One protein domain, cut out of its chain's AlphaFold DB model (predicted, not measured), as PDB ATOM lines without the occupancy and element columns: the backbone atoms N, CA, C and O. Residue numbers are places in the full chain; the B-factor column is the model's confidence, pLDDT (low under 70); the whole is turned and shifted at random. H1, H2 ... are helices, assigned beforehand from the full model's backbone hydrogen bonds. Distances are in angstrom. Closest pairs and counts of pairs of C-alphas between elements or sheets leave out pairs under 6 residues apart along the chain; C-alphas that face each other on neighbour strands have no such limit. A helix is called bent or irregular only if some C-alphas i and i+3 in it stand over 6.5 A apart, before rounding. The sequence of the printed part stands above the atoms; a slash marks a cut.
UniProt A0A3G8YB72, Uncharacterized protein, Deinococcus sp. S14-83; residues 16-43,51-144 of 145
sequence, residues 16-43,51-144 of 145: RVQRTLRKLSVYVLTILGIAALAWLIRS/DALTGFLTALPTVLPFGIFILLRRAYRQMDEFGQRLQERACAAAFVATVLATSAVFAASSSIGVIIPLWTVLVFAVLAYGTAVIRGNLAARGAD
ATOM      1  N   ARG A  16       8.607 -38.895 -46.060       63.38
ATOM      2  CA  ARG A  16       8.839 -39.288 -44.662       63.38
ATOM      3  C   ARG A  16      10.294 -39.038 -44.265       63.38
ATOM      4  O   ARG A  16      10.533 -38.401 -43.243       63.38
ATOM      5  N   VAL A  17      11.241 -39.425 -45.121       60.06
ATOM      6  CA  VAL A  17      12.678 -39.155 -44.936       60.06
ATOM      7  C   VAL A  17      12.962 -37.651 -44.964       60.06
ATOM      8  O   VAL A  17      13.622 -37.137 -44.062       60.06
ATOM      9  N   GLN A  18      12.380 -36.914 -45.915       64.12
ATOM     10  CA  GLN A  18      12.538 -35.459 -46.008       64.12
ATOM     11  C   GLN A  18      11.990 -34.736 -44.772       64.12
ATOM     12  O   GLN A  18      12.606 -33.787 -44.293       64.12
ATOM     13  N   ARG A  19      10.859 -35.187 -44.211       68.75
ATOM     14  CA  ARG A  19      10.327 -34.643 -42.951       68.75
ATOM     15  C   ARG A  19      11.255 -34.924 -41.775       68.75
ATOM     16  O   ARG A  19      11.448 -34.030 -40.956       68.75
ATOM     17  N   THR A  20      11.830 -36.122 -41.682       62.22
ATOM     18  CA  THR A  20      12.782 -36.467 -40.614       62.22
ATOM     19  C   THR A  20      14.063 -35.645 -40.729       62.22
ATOM     20  O   THR A  20      14.507 -35.086 -39.729       62.22
ATOM     21  N   LEU A  21      14.601 -35.479 -41.941       62.38
ATOM     22  CA  LEU A  21      15.765 -34.629 -42.191       62.38
ATOM     23  C   LEU A  21      15.474 -33.159 -41.903       62.38
ATOM     24  O   LEU A  21      16.265 -32.518 -41.222       62.38
ATOM     25  N   ARG A  22      14.308 -32.652 -42.322       69.44
ATOM     26  CA  ARG A  22      13.886 -31.280 -42.025       69.44
ATOM     27  C   ARG A  22      13.760 -31.047 -40.520       69.44
ATOM     28  O   ARG A  22      14.228 -30.026 -40.029       69.44
ATOM     29  N   LYS A  23      13.183 -32.000 -39.780       66.75
ATOM     30  CA  LYS A  23      13.118 -31.951 -38.309       66.75
ATOM     31  C   LYS A  23      14.513 -31.949 -37.688       66.75
ATOM     32  O   LYS A  23      14.762 -31.128 -36.818       66.75
ATOM     33  N   LEU A  24      15.425 -32.797 -38.167       63.03
ATOM     34  CA  LEU A  24      16.824 -32.819 -37.729       63.03
ATOM     35  C   LEU A  24      17.517 -31.472 -37.971       63.03
ATOM     36  O   LEU A  24      18.094 -30.927 -37.040       63.03
ATOM     37  N   SER A  25      17.395 -30.889 -39.165       67.44
ATOM     38  CA  SER A  25      17.964 -29.566 -39.454       67.44
ATOM     39  C   SER A  25      17.347 -28.458 -38.602       67.44
ATOM     40  O   SER A  25      18.069 -27.570 -38.162       67.44
ATOM     41  N   VAL A  26      16.040 -28.527 -38.312       70.94
ATOM     42  CA  VAL A  26      15.392 -27.595 -37.379       70.94
ATOM     43  C   VAL A  26      15.987 -27.763 -35.987       70.94
ATOM     44  O   VAL A  26      16.423 -26.768 -35.431       70.94
ATOM     45  N   TYR A  27      16.111 -28.988 -35.463       65.75
ATOM     46  CA  TYR A  27      16.737 -29.223 -34.158       65.75
ATOM     47  C   TYR A  27      18.160 -28.663 -34.095       65.75
ATOM     48  O   TYR A  27      18.485 -27.959 -33.145       65.75
ATOM     49  N   VAL A  28      18.985 -28.912 -35.114       61.97
ATOM     50  CA  VAL A  28      20.363 -28.399 -35.179       61.97
ATOM     51  C   VAL A  28      20.390 -26.871 -35.201       61.97
ATOM     52  O   VAL A  28      21.143 -26.269 -34.441       61.97
ATOM     53  N   LEU A  29      19.538 -26.234 -36.007       71.06
ATOM     54  CA  LEU A  29      19.412 -24.775 -36.041       71.06
ATOM     55  C   LEU A  29      18.896 -24.208 -34.716       71.06
ATOM     56  O   LEU A  29      19.368 -23.163 -34.284       71.06
ATOM     57  N   THR A  30      17.965 -24.889 -34.046       70.88
ATOM     58  CA  THR A  30      17.472 -24.477 -32.728       70.88
ATOM     59  C   THR A  30      18.576 -24.582 -31.681       70.88
ATOM     60  O   THR A  30      18.757 -23.654 -30.904       70.88
ATOM     61  N   ILE A  31      19.360 -25.662 -31.693       66.19
ATOM     62  CA  ILE A  31      20.508 -25.844 -30.795       66.19
ATOM     63  C   ILE A  31      21.556 -24.753 -31.039       66.19
ATOM     64  O   ILE A  31      22.018 -24.132 -30.086       66.19
ATOM     65  N   LEU A  32      21.894 -24.476 -32.303       66.25
ATOM     66  CA  LEU A  32      22.817 -23.398 -32.671       66.25
ATOM     67  C   LEU A  32      22.278 -22.022 -32.274       66.25
ATOM     68  O   LEU A  32      23.034 -21.199 -31.769       66.25
ATOM     69  N   GLY A  33      20.979 -21.785 -32.451       71.38
ATOM     70  CA  GLY A  33      20.311 -20.555 -32.033       71.38
ATOM     71  C   GLY A  33      20.340 -20.367 -30.518       71.38
ATOM     72  O   GLY A  33      20.675 -19.285 -30.050       71.38
ATOM     73  N   ILE A  34      20.072 -21.425 -29.746       70.38
ATOM     74  CA  ILE A  34      20.174 -21.408 -28.280       70.38
ATOM     75  C   ILE A  34      21.623 -21.161 -27.850       70.38
ATOM     76  O   ILE A  34      21.858 -20.343 -26.967       70.38
ATOM     77  N   ALA A  35      22.598 -21.812 -28.489       62.19
ATOM     78  CA  ALA A  35      24.015 -21.611 -28.191       62.19
ATOM     79  C   ALA A  35      24.473 -20.174 -28.503       62.19
ATOM     80  O   ALA A  35      25.147 -19.553 -27.682       62.19
ATOM     81  N   ALA A  36      24.066 -19.623 -29.650       66.31
ATOM     82  CA  ALA A  36      24.357 -18.245 -30.039       66.31
ATOM     83  C   ALA A  36      23.692 -17.237 -29.091       66.31
ATOM     84  O   ALA A  36      24.337 -16.282 -28.664       66.31
ATOM     85  N   LEU A  37      22.435 -17.476 -28.708       71.25
ATOM     86  CA  LEU A  37      21.712 -16.642 -27.753       71.25
ATOM     87  C   LEU A  37      22.370 -16.691 -26.371       71.25
ATOM     88  O   LEU A  37      22.568 -15.651 -25.753       71.25
ATOM     89  N   ALA A  38      22.774 -17.872 -25.907       64.00
ATOM     90  CA  ALA A  38      23.459 -18.032 -24.633       64.00
ATOM     91  C   ALA A  38      24.846 -17.366 -24.625       64.00
ATOM     92  O   ALA A  38      25.230 -16.769 -23.620       64.00
ATOM     93  N   TRP A  39      25.575 -17.401 -25.746       62.56
ATOM     94  CA  TRP A  39      26.824 -16.653 -25.913       62.56
ATOM     95  C   TRP A  39      26.588 -15.135 -25.910       62.56
ATOM     96  O   TRP A  39      27.310 -14.402 -25.233       62.56
ATOM     97  N   LEU A  40      25.543 -14.663 -26.595       67.50
ATOM     98  CA  LEU A  40      25.185 -13.244 -26.641       67.50
ATOM     99  C   LEU A  40      24.752 -12.726 -25.261       67.50
ATOM    100  O   LEU A  40      25.195 -11.660 -24.840       67.50
ATOM    101  N   ILE A  41      23.950 -13.505 -24.529       65.56
ATOM    102  CA  ILE A  41      23.565 -13.219 -23.141       65.56
ATOM    103  C   ILE A  41      24.819 -13.183 -22.263       65.56
ATOM    104  O   ILE A  41      25.041 -12.186 -21.584       65.56
ATOM    105  N   ARG A  42      25.707 -14.182 -22.364       60.56
ATOM    106  CA  ARG A  42      26.983 -14.210 -21.631       60.56
ATOM    107  C   ARG A  42      27.851 -12.979 -21.897       60.56
ATOM    108  O   ARG A  42      28.466 -12.475 -20.966       60.56
ATOM    109  N   SER A  43      27.892 -12.481 -23.135       61.03
ATOM    110  CA  SER A  43      28.641 -11.261 -23.476       61.03
ATOM    111  C   SER A  43      28.044  -9.980 -22.873       61.03
ATOM    112  O   SER A  43      28.723  -8.961 -22.802       61.03
ATOM    113  N   ASP A  51      26.531 -19.356 -12.465       59.75
ATOM    114  CA  ASP A  51      26.716 -20.804 -12.241       59.75
ATOM    115  C   ASP A  51      25.684 -21.696 -12.947       59.75
ATOM    116  O   ASP A  51      26.034 -22.733 -13.516       59.75
ATOM    117  N   ALA A  52      24.419 -21.274 -13.018       57.62
ATOM    118  CA  ALA A  52      23.361 -22.094 -13.615       57.62
ATOM    119  C   ALA A  52      23.465 -22.180 -15.150       57.62
ATOM    120  O   ALA A  52      23.318 -23.255 -15.736       57.62
ATOM    121  N   LEU A  53      23.760 -21.057 -15.818       61.69
ATOM    122  CA  LEU A  53      23.879 -21.009 -17.280       61.69
ATOM    123  C   LEU A  53      25.131 -21.757 -17.762       61.69
ATOM    124  O   LEU A  53      25.089 -22.465 -18.769       61.69
ATOM    125  N   THR A  54      26.237 -21.642 -17.027       62.38
ATOM    126  CA  THR A  54      27.490 -22.335 -17.354       62.38
ATOM    127  C   THR A  54      27.361 -23.839 -17.119       62.38
ATOM    128  O   THR A  54      27.827 -24.619 -17.952       62.38
ATOM    129  N   GLY A  55      26.636 -24.263 -16.076       63.62
ATOM    130  CA  GLY A  55      26.267 -25.666 -15.859       63.62
ATOM    131  C   GLY A  55      25.379 -26.231 -16.977       63.62
ATOM    132  O   GLY A  55      25.638 -27.313 -17.499       63.62
ATOM    133  N   PHE A  56      24.378 -25.474 -17.434       64.12
ATOM    134  CA  PHE A  56      23.516 -25.898 -18.544       64.12
ATOM    135  C   PHE A  56      24.283 -26.011 -19.872       64.12
ATOM    136  O   PHE A  56      24.151 -27.004 -20.591       64.12
ATOM    137  N   LEU A  57      25.135 -25.029 -20.180       62.75
ATOM    138  CA  LEU A  57      25.960 -25.023 -21.391       62.75
ATOM    139  C   LEU A  57      27.059 -26.090 -21.388       62.75
ATOM    140  O   LEU A  57      27.478 -26.516 -22.461       62.75
ATOM    141  N   THR A  58      27.516 -26.539 -20.220       65.25
ATOM    142  CA  THR A  58      28.473 -27.653 -20.097       65.25
ATOM    143  C   THR A  58      27.793 -29.023 -20.081       65.25
ATOM    144  O   THR A  58      28.399 -29.989 -20.540       65.25
ATOM    145  N   ALA A  59      26.529 -29.117 -19.653       66.12
ATOM    146  CA  ALA A  59      25.729 -30.347 -19.710       66.12
ATOM    147  C   ALA A  59      25.162 -30.647 -21.114       66.12
ATOM    148  O   ALA A  59      24.952 -31.802 -21.492       66.12
ATOM    149  N   LEU A  60      24.916 -29.605 -21.912       68.69
ATOM    150  CA  LEU A  60      24.409 -29.711 -23.282       68.69
ATOM    151  C   LEU A  60      25.293 -30.601 -24.189       68.69
ATOM    152  O   LEU A  60      24.759 -31.530 -24.797       68.69
ATOM    153  N   PRO A  61      26.625 -30.407 -24.256       68.06
ATOM    154  CA  PRO A  61      27.540 -31.251 -25.023       68.06
ATOM    155  C   PRO A  61      27.544 -32.717 -24.595       68.06
ATOM    156  O   PRO A  61      27.859 -33.575 -25.411       68.06
ATOM    157  N   THR A  62      27.212 -33.013 -23.338       70.31
ATOM    158  CA  THR A  62      27.168 -34.382 -22.820       70.31
ATOM    159  C   THR A  62      25.863 -35.065 -23.180       70.31
ATOM    160  O   THR A  62      25.897 -36.206 -23.615       70.31
ATOM    161  N   VAL A  63      24.717 -34.393 -23.059       75.06
ATOM    162  CA  VAL A  63      23.392 -35.010 -23.280       75.06
ATOM    163  C   VAL A  63      23.018 -35.080 -24.764       75.06
ATOM    164  O   VAL A  63      22.404 -36.045 -25.229       75.06
ATOM    165  N   LEU A  64      23.390 -34.061 -25.533       73.75
ATOM    166  CA  LEU A  64      22.945 -33.882 -26.913       73.75
ATOM    167  C   LEU A  64      23.442 -34.970 -27.887       73.75
ATOM    168  O   LEU A  64      22.627 -35.430 -28.692       73.75
ATOM    169  N   PRO A  65      24.691 -35.474 -27.802       74.94
ATOM    170  CA  PRO A  65      25.141 -36.605 -28.612       74.94
ATOM    171  C   PRO A  65      24.298 -37.860 -28.381       74.94
ATOM    172  O   PRO A  65      23.928 -38.527 -29.346       74.94
ATOM    173  N   PHE A  66      23.922 -38.158 -27.130       79.12
ATOM    174  CA  PHE A  66      23.056 -39.303 -26.826       79.12
ATOM    175  C   PHE A  66      21.650 -39.112 -27.396       79.12
ATOM    176  O   PHE A  66      21.094 -40.043 -27.979       79.12
ATOM    177  N   GLY A  67      21.086 -37.905 -27.286       78.62
ATOM    178  CA  GLY A  67      19.792 -37.581 -27.888       78.62
ATOM    179  C   GLY A  67      19.798 -37.768 -29.409       78.62
ATOM    180  O   GLY A  67      18.925 -38.447 -29.958       78.62
ATOM    181  N   ILE A  68      20.823 -37.235 -30.083       77.56
ATOM    182  CA  ILE A  68      21.032 -37.415 -31.526       77.56
ATOM    183  C   ILE A  68      21.191 -38.899 -31.868       77.56
ATOM    184  O   ILE A  68      20.543 -39.377 -32.799       77.56
ATOM    185  N   PHE A  69      21.991 -39.646 -31.105       81.50
ATOM    186  CA  PHE A  69      22.202 -41.076 -31.322       81.50
ATOM    187  C   PHE A  69      20.896 -41.873 -31.221       81.50
ATOM    188  O   PHE A  69      20.597 -42.680 -32.101       81.50
ATOM    189  N   ILE A  70      20.075 -41.626 -30.194       82.88
ATOM    190  CA  ILE A  70      18.781 -42.305 -30.020       82.88
ATOM    191  C   ILE A  70      17.838 -41.989 -31.190       82.88
ATOM    192  O   ILE A  70      17.190 -42.897 -31.720       82.88
ATOM    193  N   LEU A  71      17.768 -40.722 -31.612       79.50
ATOM    194  CA  LEU A  71      16.939 -40.299 -32.743       79.50
ATOM    195  C   LEU A  71      17.406 -40.925 -34.060       79.50
ATOM    196  O   LEU A  71      16.582 -41.478 -34.791       79.50
ATOM    197  N   LEU A  72      18.712 -40.895 -34.339       79.06
ATOM    198  CA  LEU A  72      19.300 -41.515 -35.527       79.06
ATOM    199  C   LEU A  72      19.074 -43.021 -35.531       79.06
ATOM    200  O   LEU A  72      18.641 -43.559 -36.544       79.06
ATOM    201  N   ARG A  73      19.269 -43.700 -34.397       82.81
ATOM    202  CA  ARG A  73      19.036 -45.144 -34.273       82.81
ATOM    203  C   ARG A  73      17.577 -45.516 -34.528       82.81
ATOM    204  O   ARG A  73      17.303 -46.522 -35.183       82.81
ATOM    205  N   ARG A  74      16.631 -44.721 -34.019       80.06
ATOM    206  CA  ARG A  74      15.200 -44.917 -34.298       80.06
ATOM    207  C   ARG A  74      14.877 -44.681 -35.771       80.06
ATOM    208  O   ARG A  74      14.149 -45.484 -36.343       80.06
ATOM    209  N   ALA A  75      15.427 -43.627 -36.373       75.00
ATOM    210  CA  ALA A  75      15.243 -43.345 -37.794       75.00
ATOM    211  C   ALA A  75      15.821 -44.468 -38.670       75.00
ATOM    212  O   ALA A  75      15.123 -44.955 -39.550       75.00
ATOM    213  N   TYR A  76      17.035 -44.936 -38.364       79.06
ATOM    214  CA  TYR A  76      17.730 -46.008 -39.080       79.06
ATOM    215  C   TYR A  76      16.905 -47.299 -39.123       79.06
ATOM    216  O   TYR A  76      16.709 -47.887 -40.180       79.06
ATOM    217  N   ARG A  77      16.325 -47.704 -37.984       83.06
ATOM    218  CA  ARG A  77      15.468 -48.902 -37.900       83.06
ATOM    219  C   ARG A  77      14.168 -48.807 -38.703       83.06
ATOM    220  O   ARG A  77      13.543 -49.830 -38.946       83.06
ATOM    221  N   GLN A  78      13.734 -47.600 -39.057       79.06
ATOM    222  CA  GLN A  78      12.540 -47.372 -39.875       79.06
ATOM    223  C   GLN A  78      12.873 -47.223 -41.367       79.06
ATOM    224  O   GLN A  78      11.952 -47.108 -42.179       79.06
ATOM    225  N   MET A  79      14.160 -47.194 -41.727       75.94
ATOM    226  CA  MET A  79      14.619 -47.170 -43.110       75.94
ATOM    227  C   MET A  79      14.749 -48.582 -43.663       75.94
ATOM    228  O   MET A  79      14.956 -49.553 -42.936       75.94
ATOM    229  N   ASP A  80      14.637 -48.672 -44.974       82.12
ATOM    230  CA  ASP A  80      14.914 -49.873 -45.739       82.12
ATOM    231  C   ASP A  80      16.400 -50.052 -46.022       82.12
ATOM    232  O   ASP A  80      17.195 -49.157 -45.759       82.12
ATOM    233  N   GLU A  81      16.768 -51.186 -46.615       81.81
ATOM    234  CA  GLU A  81      18.167 -51.512 -46.905       81.81
ATOM    235  C   GLU A  81      18.874 -50.437 -47.739       81.81
ATOM    236  O   GLU A  81      20.036 -50.121 -47.482       81.81
ATOM    237  N   PHE A  82      18.179 -49.823 -48.703       76.94
ATOM    238  CA  PHE A  82      18.757 -48.744 -49.501       76.94
ATOM    239  C   PHE A  82      19.008 -47.482 -48.664       76.94
ATOM    240  O   PHE A  82      20.119 -46.945 -48.675       76.94
ATOM    241  N   GLY A  83      18.013 -47.028 -47.893       73.69
ATOM    242  CA  GLY A  83      18.157 -45.870 -47.008       73.69
ATOM    243  C   GLY A  83      19.208 -46.078 -45.915       73.69
ATOM    244  O   GLY A  83      19.977 -45.162 -45.618       73.69
ATOM    245  N   GLN A  84      19.299 -47.294 -45.377       82.12
ATOM    246  CA  GLN A  84      20.317 -47.694 -44.406       82.12
ATOM    247  C   GLN A  84      21.727 -47.583 -44.996       82.12
ATOM    248  O   GLN A  84      22.561 -46.869 -44.440       82.12
ATOM    249  N   ARG A  85      21.973 -48.171 -46.177       81.50
ATOM    250  CA  ARG A  85      23.274 -48.068 -46.868       81.50
ATOM    251  C   ARG A  85      23.643 -46.623 -47.212       81.50
ATOM    252  O   ARG A  85      24.814 -46.248 -47.141       81.50
ATOM    253  N   LEU A  86      22.664 -45.793 -47.578       79.56
ATOM    254  CA  LEU A  86      22.898 -44.370 -47.836       79.56
ATOM    255  C   LEU A  86      23.304 -43.627 -46.552       79.56
ATOM    256  O   LEU A  86      24.252 -42.837 -46.582       79.56
ATOM    257  N   GLN A  87      22.636 -43.902 -45.425       82.56
ATOM    258  CA  GLN A  87      23.020 -43.352 -44.122       82.56
ATOM    259  C   GLN A  87      24.404 -43.821 -43.675       82.56
ATOM    260  O   GLN A  87      25.165 -43.001 -43.168       82.56
ATOM    261  N   GLU A  88      24.754 -45.090 -43.873       84.50
ATOM    262  CA  GLU A  88      26.081 -45.620 -43.538       84.50
ATOM    263  C   GLU A  88      27.182 -44.907 -44.326       84.50
ATOM    264  O   GLU A  88      28.164 -44.450 -43.739       84.50
ATOM    265  N   ARG A  89      26.992 -44.715 -45.638       82.88
ATOM    266  CA  ARG A  89      27.929 -43.950 -46.480       82.88
ATOM    267  C   ARG A  89      28.055 -42.499 -46.024       82.88
ATOM    268  O   ARG A  89      29.166 -41.977 -45.939       82.88
ATOM    269  N   ALA A  90      26.932 -41.851 -45.712       78.44
ATOM    270  CA  ALA A  90      26.935 -40.481 -45.208       78.44
ATOM    271  C   ALA A  90      27.628 -40.374 -43.840       78.44
ATOM    272  O   ALA A  90      28.386 -39.435 -43.605       78.44
ATOM    273  N   CYS A  91      27.416 -41.355 -42.959       84.56
ATOM    274  CA  CYS A  91      28.062 -41.441 -41.654       84.56
ATOM    275  C   CYS A  91      29.575 -41.643 -41.793       84.56
ATOM    276  O   CYS A  91      30.340 -40.916 -41.167       84.56
ATOM    277  N   ALA A  92      30.014 -42.551 -42.668       83.88
ATOM    278  CA  ALA A  92      31.430 -42.778 -42.944       83.88
ATOM    279  C   ALA A  92      32.116 -41.514 -43.487       83.88
ATOM    280  O   ALA A  92      33.172 -41.122 -42.992       83.88
ATOM    281  N   ALA A  93      31.490 -40.824 -44.447       80.31
ATOM    282  CA  ALA A  93      32.016 -39.571 -44.988       80.31
ATOM    283  C   ALA A  93      32.113 -38.475 -43.913       80.31
ATOM    284  O   ALA A  93      33.138 -37.801 -43.798       80.31
ATOM    285  N   ALA A  94      31.069 -38.322 -43.097       83.56
ATOM    286  CA  ALA A  94      31.044 -37.355 -42.006       83.56
ATOM    287  C   ALA A  94      32.082 -37.668 -40.926       83.56
ATOM    288  O   ALA A  94      32.742 -36.757 -40.430       83.56
ATOM    289  N   PHE A  95      32.257 -38.945 -40.589       85.12
ATOM    290  CA  PHE A  95      33.266 -39.405 -39.644       85.12
ATOM    291  C   PHE A  95      34.673 -39.050 -40.131       85.12
ATOM    292  O   PHE A  95      35.407 -38.380 -39.410       85.12
ATOM    293  N   VAL A  96      35.018 -39.400 -41.375       88.56
ATOM    294  CA  VAL A  96      36.331 -39.079 -41.961       88.56
ATOM    295  C   VAL A  96      36.570 -37.566 -41.983       88.56
ATOM    296  O   VAL A  96      37.620 -37.107 -41.533       88.56
ATOM    297  N   ALA A  97      35.589 -36.780 -42.434       83.44
ATOM    298  CA  ALA A  97      35.690 -35.320 -42.440       83.44
ATOM    299  C   ALA A  97      35.900 -34.749 -41.028       83.44
ATOM    300  O   ALA A  97      36.735 -33.867 -40.833       83.44
ATOM    301  N   THR A  98      35.179 -35.273 -40.033       88.88
ATOM    302  CA  THR A  98      35.292 -34.843 -38.631       88.88
ATOM    303  C   THR A  98      36.651 -35.192 -38.048       88.88
ATOM    304  O   THR A  98      37.256 -34.349 -37.392       88.88
ATOM    305  N   VAL A  99      37.165 -36.398 -38.301       89.06
ATOM    306  CA  VAL A  99      38.489 -36.826 -37.827       89.06
ATOM    307  C   VAL A  99      39.589 -35.952 -38.426       89.06
ATOM    308  O   VAL A  99      40.446 -35.467 -37.685       89.06
ATOM    309  N   LEU A 100      39.544 -35.690 -39.736       89.75
ATOM    310  CA  LEU A 100      40.514 -34.820 -40.408       89.75
ATOM    311  C   LEU A 100      40.468 -33.392 -39.862       89.75
ATOM    312  O   LEU A 100      41.505 -32.845 -39.489       89.75
ATOM    313  N   ALA A 101      39.269 -32.810 -39.756       85.88
ATOM    314  CA  ALA A 101      39.095 -31.465 -39.222       85.88
ATOM    315  C   ALA A 101      39.572 -31.377 -37.768       85.88
ATOM    316  O   ALA A 101      40.340 -30.483 -37.436       85.88
ATOM    317  N   THR A 102      39.193 -32.331 -36.916       87.31
ATOM    318  CA  THR A 102      39.592 -32.345 -35.499       87.31
ATOM    319  C   THR A 102      41.103 -32.500 -35.348       87.31
ATOM    320  O   THR A 102      41.698 -31.812 -34.528       87.31
ATOM    321  N   SER A 103      41.742 -33.334 -36.173       86.69
ATOM    322  CA  SER A 103      43.201 -33.509 -36.155       86.69
ATOM    323  C   SER A 103      43.931 -32.233 -36.583       86.69
ATOM    324  O   SER A 103      44.868 -31.808 -35.911       86.69
ATOM    325  N   ALA A 104      43.474 -31.581 -37.660       86.88
ATOM    326  CA  ALA A 104      44.044 -30.317 -38.133       86.88
ATOM    327  C   ALA A 104      43.860 -29.191 -37.106       86.88
ATOM    328  O   ALA A 104      44.784 -28.435 -36.818       86.88
ATOM    329  N   VAL A 105      42.669 -29.116 -36.517       85.25
ATOM    330  CA  VAL A 105      42.314 -28.146 -35.485       85.25
ATOM    331  C   VAL A 105      43.130 -28.372 -34.211       85.25
ATOM    332  O   VAL A 105      43.631 -27.409 -33.640       85.25
ATOM    333  N   PHE A 106      43.327 -29.624 -33.793       83.88
ATOM    334  CA  PHE A 106      44.170 -29.964 -32.648       83.88
ATOM    335  C   PHE A 106      45.634 -29.572 -32.894       83.88
ATOM    336  O   PHE A 106      46.233 -28.900 -32.055       83.88
ATOM    337  N   ALA A 107      46.178 -29.897 -34.071       86.44
ATOM    338  CA  ALA A 107      47.531 -29.506 -34.467       86.44
ATOM    339  C   ALA A 107      47.712 -27.977 -34.558       86.44
ATOM    340  O   ALA A 107      48.744 -27.449 -34.160       86.44
ATOM    341  N   ALA A 108      46.704 -27.240 -35.031       82.75
ATOM    342  CA  ALA A 108      46.729 -25.778 -35.010       82.75
ATOM    343  C   ALA A 108      46.637 -25.238 -33.572       82.75
ATOM    344  O   ALA A 108      47.384 -24.335 -33.197       82.75
ATOM    345  N   SER A 109      45.769 -25.819 -32.737       83.81
ATOM    346  CA  SER A 109      45.567 -25.385 -31.349       83.81
ATOM    347  C   SER A 109      46.836 -25.498 -30.502       83.81
ATOM    348  O   SER A 109      47.108 -24.600 -29.706       83.81
ATOM    349  N   SER A 110      47.657 -26.530 -30.734       82.44
ATOM    350  CA  SER A 110      48.924 -26.716 -30.019       82.44
ATOM    351  C   SER A 110      49.976 -25.665 -30.385       82.44
ATOM    352  O   SER A 110      50.863 -25.399 -29.581       82.44
ATOM    353  N   SER A 111      49.856 -25.032 -31.556       82.44
ATOM    354  CA  SER A 111      50.768 -23.971 -32.009       82.44
ATOM    355  C   SER A 111      50.350 -22.556 -31.580       82.44
ATOM    356  O   SER A 111      51.213 -21.707 -31.386       82.44
ATOM    357  N   ILE A 112      49.047 -22.297 -31.405       85.62
ATOM    358  CA  ILE A 112      48.499 -20.954 -31.114       85.62
ATOM    359  C   ILE A 112      48.067 -20.828 -29.636       85.62
ATOM    360  O   ILE A 112      47.771 -19.736 -29.158       85.62
ATOM    361  N   GLY A 113      48.019 -21.936 -28.886       78.50
ATOM    362  CA  GLY A 113      47.598 -21.949 -27.478       78.50
ATOM    363  C   GLY A 113      46.100 -21.691 -27.275       78.50
ATOM    364  O   GLY A 113      45.666 -21.348 -26.176       78.50
ATOM    365  N   VAL A 114      45.293 -21.831 -28.328       78.88
ATOM    366  CA  VAL A 114      43.847 -21.582 -28.285       78.88
ATOM    367  C   VAL A 114      43.122 -22.840 -27.819       78.88
ATOM    368  O   VAL A 114      43.213 -23.886 -28.455       78.88
ATOM    369  N   ILE A 115      42.337 -22.732 -26.746       77.56
ATOM    370  CA  ILE A 115      41.480 -23.825 -26.279       77.56
ATOM    371  C   ILE A 115      40.222 -23.863 -27.141       77.56
ATOM    372  O   ILE A 115      39.406 -22.940 -27.119       77.56
ATOM    373  N   ILE A 116      40.054 -24.951 -27.885       75.06
ATOM    374  CA  ILE A 116      38.901 -25.133 -28.760       75.06
ATOM    375  C   ILE A 116      37.835 -25.924 -28.004       75.06
ATOM    376  O   ILE A 116      38.093 -27.051 -27.580       75.06
ATOM    377  N   PRO A 117      36.634 -25.354 -27.798       71.06
ATOM    378  CA  PRO A 117      35.598 -26.030 -27.036       71.06
ATOM    379  C   PRO A 117      35.144 -27.319 -27.724       71.06
ATOM    380  O   PRO A 117      34.835 -27.301 -28.909       71.06
ATOM    381  N   LEU A 118      34.985 -28.415 -26.980       70.88
ATOM    382  CA  LEU A 118      34.561 -29.716 -27.526       70.88
ATOM    383  C   LEU A 118      33.255 -29.644 -28.351       70.88
ATOM    384  O   LEU A 118      33.057 -30.398 -29.301       70.88
ATOM    385  N   TRP A 119      32.355 -28.717 -28.013       70.94
ATOM    386  CA  TRP A 119      31.080 -28.560 -28.715       70.94
ATOM    387  C   TRP A 119      31.240 -28.102 -30.172       70.94
ATOM    388  O   TRP A 119      30.362 -28.397 -30.983       70.94
ATOM    389  N   THR A 120      32.341 -27.435 -30.543       73.81
ATOM    390  CA  THR A 120      32.576 -27.049 -31.945       73.81
ATOM    391  C   THR A 120      32.815 -28.278 -32.818       73.81
ATOM    392  O   THR A 120      32.306 -28.334 -33.936       73.81
ATOM    393  N   VAL A 121      33.484 -29.306 -32.279       80.69
ATOM    394  CA  VAL A 121      33.664 -30.608 -32.941       80.69
ATOM    395  C   VAL A 121      32.314 -31.288 -33.152       80.69
ATOM    396  O   VAL A 121      32.035 -31.781 -34.242       80.69
ATOM    397  N   LEU A 122      31.438 -31.260 -32.141       74.94
ATOM    398  CA  LEU A 122      30.088 -31.818 -32.242       74.94
ATOM    399  C   LEU A 122      29.262 -31.113 -33.327       74.94
ATOM    400  O   LEU A 122      28.646 -31.773 -34.163       74.94
ATOM    401  N   VAL A 123      29.261 -29.778 -33.332       77.12
ATOM    402  CA  VAL A 123      28.561 -28.982 -34.352       77.12
ATOM    403  C   VAL A 123      29.100 -29.302 -35.742       77.12
ATOM    404  O   VAL A 123      28.313 -29.560 -36.654       77.12
ATOM    405  N   PHE A 124      30.423 -29.344 -35.900       81.88
ATOM    406  CA  PHE A 124      31.051 -29.678 -37.173       81.88
ATOM    407  C   PHE A 124      30.652 -31.076 -37.656       81.88
ATOM    408  O   PHE A 124      30.241 -31.225 -38.804       81.88
ATOM    409  N   ALA A 125      30.689 -32.081 -36.779       80.94
ATOM    410  CA  ALA A 125      30.315 -33.452 -37.118       80.94
ATOM    411  C   ALA A 125      28.867 -33.553 -37.616       80.94
ATOM    412  O   ALA A 125      28.576 -34.220 -38.611       80.94
ATOM    413  N   VAL A 126      27.954 -32.843 -36.952       79.94
ATOM    414  CA  VAL A 126      26.539 -32.806 -37.330       79.94
ATOM    415  C   VAL A 126      26.333 -32.093 -38.671       79.94
ATOM    416  O   VAL A 126      25.541 -32.564 -39.492       79.94
ATOM    417  N   LEU A 127      27.058 -31.001 -38.934       80.25
ATOM    418  CA  LEU A 127      27.022 -30.305 -40.226       80.25
ATOM    419  C   LEU A 127      27.603 -31.172 -41.352       80.25
ATOM    420  O   LEU A 127      26.978 -31.311 -42.406       80.25
ATOM    421  N   ALA A 128      28.750 -31.810 -41.120       81.69
ATOM    422  CA  ALA A 128      29.373 -32.738 -42.061       81.69
ATOM    423  C   ALA A 128      28.418 -33.892 -42.406       81.69
ATOM    424  O   ALA A 128      28.200 -34.197 -43.577       81.69
ATOM    425  N   TYR A 129      27.750 -34.463 -41.403       80.94
ATOM    426  CA  TYR A 129      26.721 -35.476 -41.617       80.94
ATOM    427  C   TYR A 129      25.521 -34.948 -42.411       80.94
ATOM    428  O   TYR A 129      25.110 -35.571 -43.390       80.94
ATOM    429  N   GLY A 130      24.984 -33.780 -42.049       76.75
ATOM    430  CA  GLY A 130      23.871 -33.161 -42.771       76.75
ATOM    431  C   GLY A 130      24.184 -32.937 -44.253       76.75
ATOM    432  O   GLY A 130      23.388 -33.308 -45.115       76.75
ATOM    433  N   THR A 131      25.369 -32.399 -44.559       77.31
ATOM    434  CA  THR A 131      25.816 -32.183 -45.947       77.31
ATOM    435  C   THR A 131      26.008 -33.494 -46.709       77.31
ATOM    436  O   THR A 131      25.570 -33.592 -47.858       77.31
ATOM    437  N   ALA A 132      26.575 -34.526 -46.076       80.12
ATOM    438  CA  ALA A 132      26.755 -35.840 -46.686       80.12
ATOM    439  C   ALA A 132      25.412 -36.499 -47.037       80.12
ATOM    440  O   ALA A 132      25.256 -37.044 -48.130       80.12
ATOM    441  N   VAL A 133      24.411 -36.387 -46.157       76.38
ATOM    442  CA  VAL A 133      23.060 -36.895 -46.425       76.38
ATOM    443  C   VAL A 133      22.375 -36.118 -47.553       76.38
ATOM    444  O   VAL A 133      21.766 -36.731 -48.430       76.38
ATOM    445  N   ILE A 134      22.479 -34.784 -47.570       76.12
ATOM    446  CA  ILE A 134      21.911 -33.959 -48.652       76.12
ATOM    447  C   ILE A 134      22.538 -34.348 -49.991       76.12
ATOM    448  O   ILE A 134      21.813 -34.614 -50.948       76.12
ATOM    449  N   ARG A 135      23.870 -34.440 -50.050       76.62
ATOM    450  CA  ARG A 135      24.591 -34.836 -51.263       76.62
ATOM    451  C   ARG A 135      24.216 -36.250 -51.710       76.62
ATOM    452  O   ARG A 135      24.001 -36.458 -52.900       76.62
ATOM    453  N   GLY A 136      24.097 -37.197 -50.779       74.38
ATOM    454  CA  GLY A 136      23.648 -38.558 -51.070       74.38
ATOM    455  C   GLY A 136      22.240 -38.604 -51.670       74.38
ATOM    456  O   GLY A 136      22.020 -39.296 -52.659       74.38
ATOM    457  N   ASN A 137      21.311 -37.810 -51.133       72.19
ATOM    458  CA  ASN A 137      19.951 -37.703 -51.668       72.19
ATOM    459  C   ASN A 137      19.904 -37.036 -53.050       72.19
ATOM    460  O   ASN A 137      19.132 -37.463 -53.902       72.19
ATOM    461  N   LEU A 138      20.708 -35.992 -53.283       73.12
ATOM    462  CA  LEU A 138      20.791 -35.341 -54.597       73.12
ATOM    463  C   LEU A 138      21.375 -36.287 -55.653       73.12
ATOM    464  O   LEU A 138      20.844 -36.361 -56.754       73.12
ATOM    465  N   ALA A 139      22.414 -37.049 -55.300       72.50
ATOM    466  CA  ALA A 139      23.007 -38.045 -56.188       72.50
ATOM    467  C   ALA A 139      22.034 -39.187 -56.521       72.50
ATOM    468  O   ALA A 139      22.004 -39.638 -57.658       72.50
ATOM    469  N   ALA A 140      21.217 -39.623 -55.556       68.06
ATOM    470  CA  ALA A 140      20.186 -40.629 -55.804       68.06
ATOM    471  C   ALA A 140      19.112 -40.128 -56.786       68.06
ATOM    472  O   ALA A 140      18.685 -40.885 -57.642       68.06
ATOM    473  N   ARG A 141      18.726 -38.847 -56.708       65.69
ATOM    474  CA  ARG A 141      17.728 -38.248 -57.613       65.69
ATOM    475  C   ARG A 141      18.236 -38.010 -59.031       65.69
ATOM    476  O   ARG A 141      17.452 -38.092 -59.960       65.69
ATOM    477  N   GLY A 142      19.521 -37.694 -59.185       58.44
ATOM    478  CA  GLY A 142      20.141 -37.495 -60.498       58.44
ATOM    479  C   GLY A 142      20.558 -38.788 -61.203       58.44
ATOM    480  O   GLY A 142      21.022 -38.719 -62.330       58.44
ATOM    481  N   ALA A 143      20.443 -39.949 -60.548       52.41
ATOM    482  CA  ALA A 143      20.685 -41.257 -61.162       52.41
ATOM    483  C   ALA A 143      19.424 -41.855 -61.821       52.41
ATOM    484  O   ALA A 143      19.532 -42.865 -62.510       52.41
ATOM    485  N   ASP A 144      18.259 -41.240 -61.591       46.62
ATOM    486  CA  ASP A 144      16.960 -41.634 -62.150       46.62
ATOM    487  C   ASP A 144      16.576 -40.810 -63.408       46.62
ATOM    488  O   ASP A 144      15.483 -41.000 -63.949       46.62
TER     489      ASP A 144
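What this domain is: This is residues 16 to 43 and 51 to 144 of the 145 residues of an uncharacterized protein of Deinococcus sp. S14-83 (UniProt A0A3G8YB72). A loose, elongated bundle of helices: H1 and the bent H2 run side by side in opposite ways, and over them lies the hairpin of H3 and H4, in which H4 separates most of H3 from H1 while residues 83 to 87 of H3 reach H2b directly. H3 and H4 spread apart towards their link, where residues 107 to 113, of which 107 to 112 belong to H3, stick out. The printed part has 122 residues with four named helices, H1 to H4 in order, and no named strand; the class is all helix. It is only just loose, close to compact, with a radius of gyration of the C-alphas of 16.5 A and spans of 51 by 33 by 21 A.

Where its parts are: H1, residues 16 to 43, begins at C-alpha 16 (8.839, -39.288, -44.662) and is 40.3 A long. H2, residues 51 to 77, was assigned as one helix by its hydrogen bonds but is bent: C-alphas 62 and 65 are 6.5 A apart. Its arms are H2a, residues 51 to 62, 17.2 A, and H2b, residues 65 to 77, 18.2 A. H3, residues 81 to 112, is 45.9 A long. H4, residues 118 to 141, is 35.5 A long and ends at C-alpha 141 (17.728, -38.248, -57.613).

How they stand to each other: H1 is close to H2b but not clearly touching, opposite ways at a shallow tilt of 7 degrees; their closest C-alphas, Thr 20 and Ala 75, are 7.8 A apart. H3 and H4, a hairpin, touch at Ala 94 and Tyr 129, closest C-alphas 4.7 A, at 37 degrees, only just steep. H1 and H3 are apart. Every O i to N i+4 pair is within hydrogen-bond range in H1, H2b and H4, against 6 of 8 in H2a and 27 of 28 in H3.

The domain as a whole: The C-alphas farthest apart, Asp 51 and Asp 144, are 55.0 A apart. Residues 44 to 50 are not printed; C-alphas 43 and 51 are 14.9 A apart across this cut. The links H2 to H3 and H3 to H4 are tight. Mean pLDDT of the printed part is 74.4, with 38 residues under 70, among them 51 to 61.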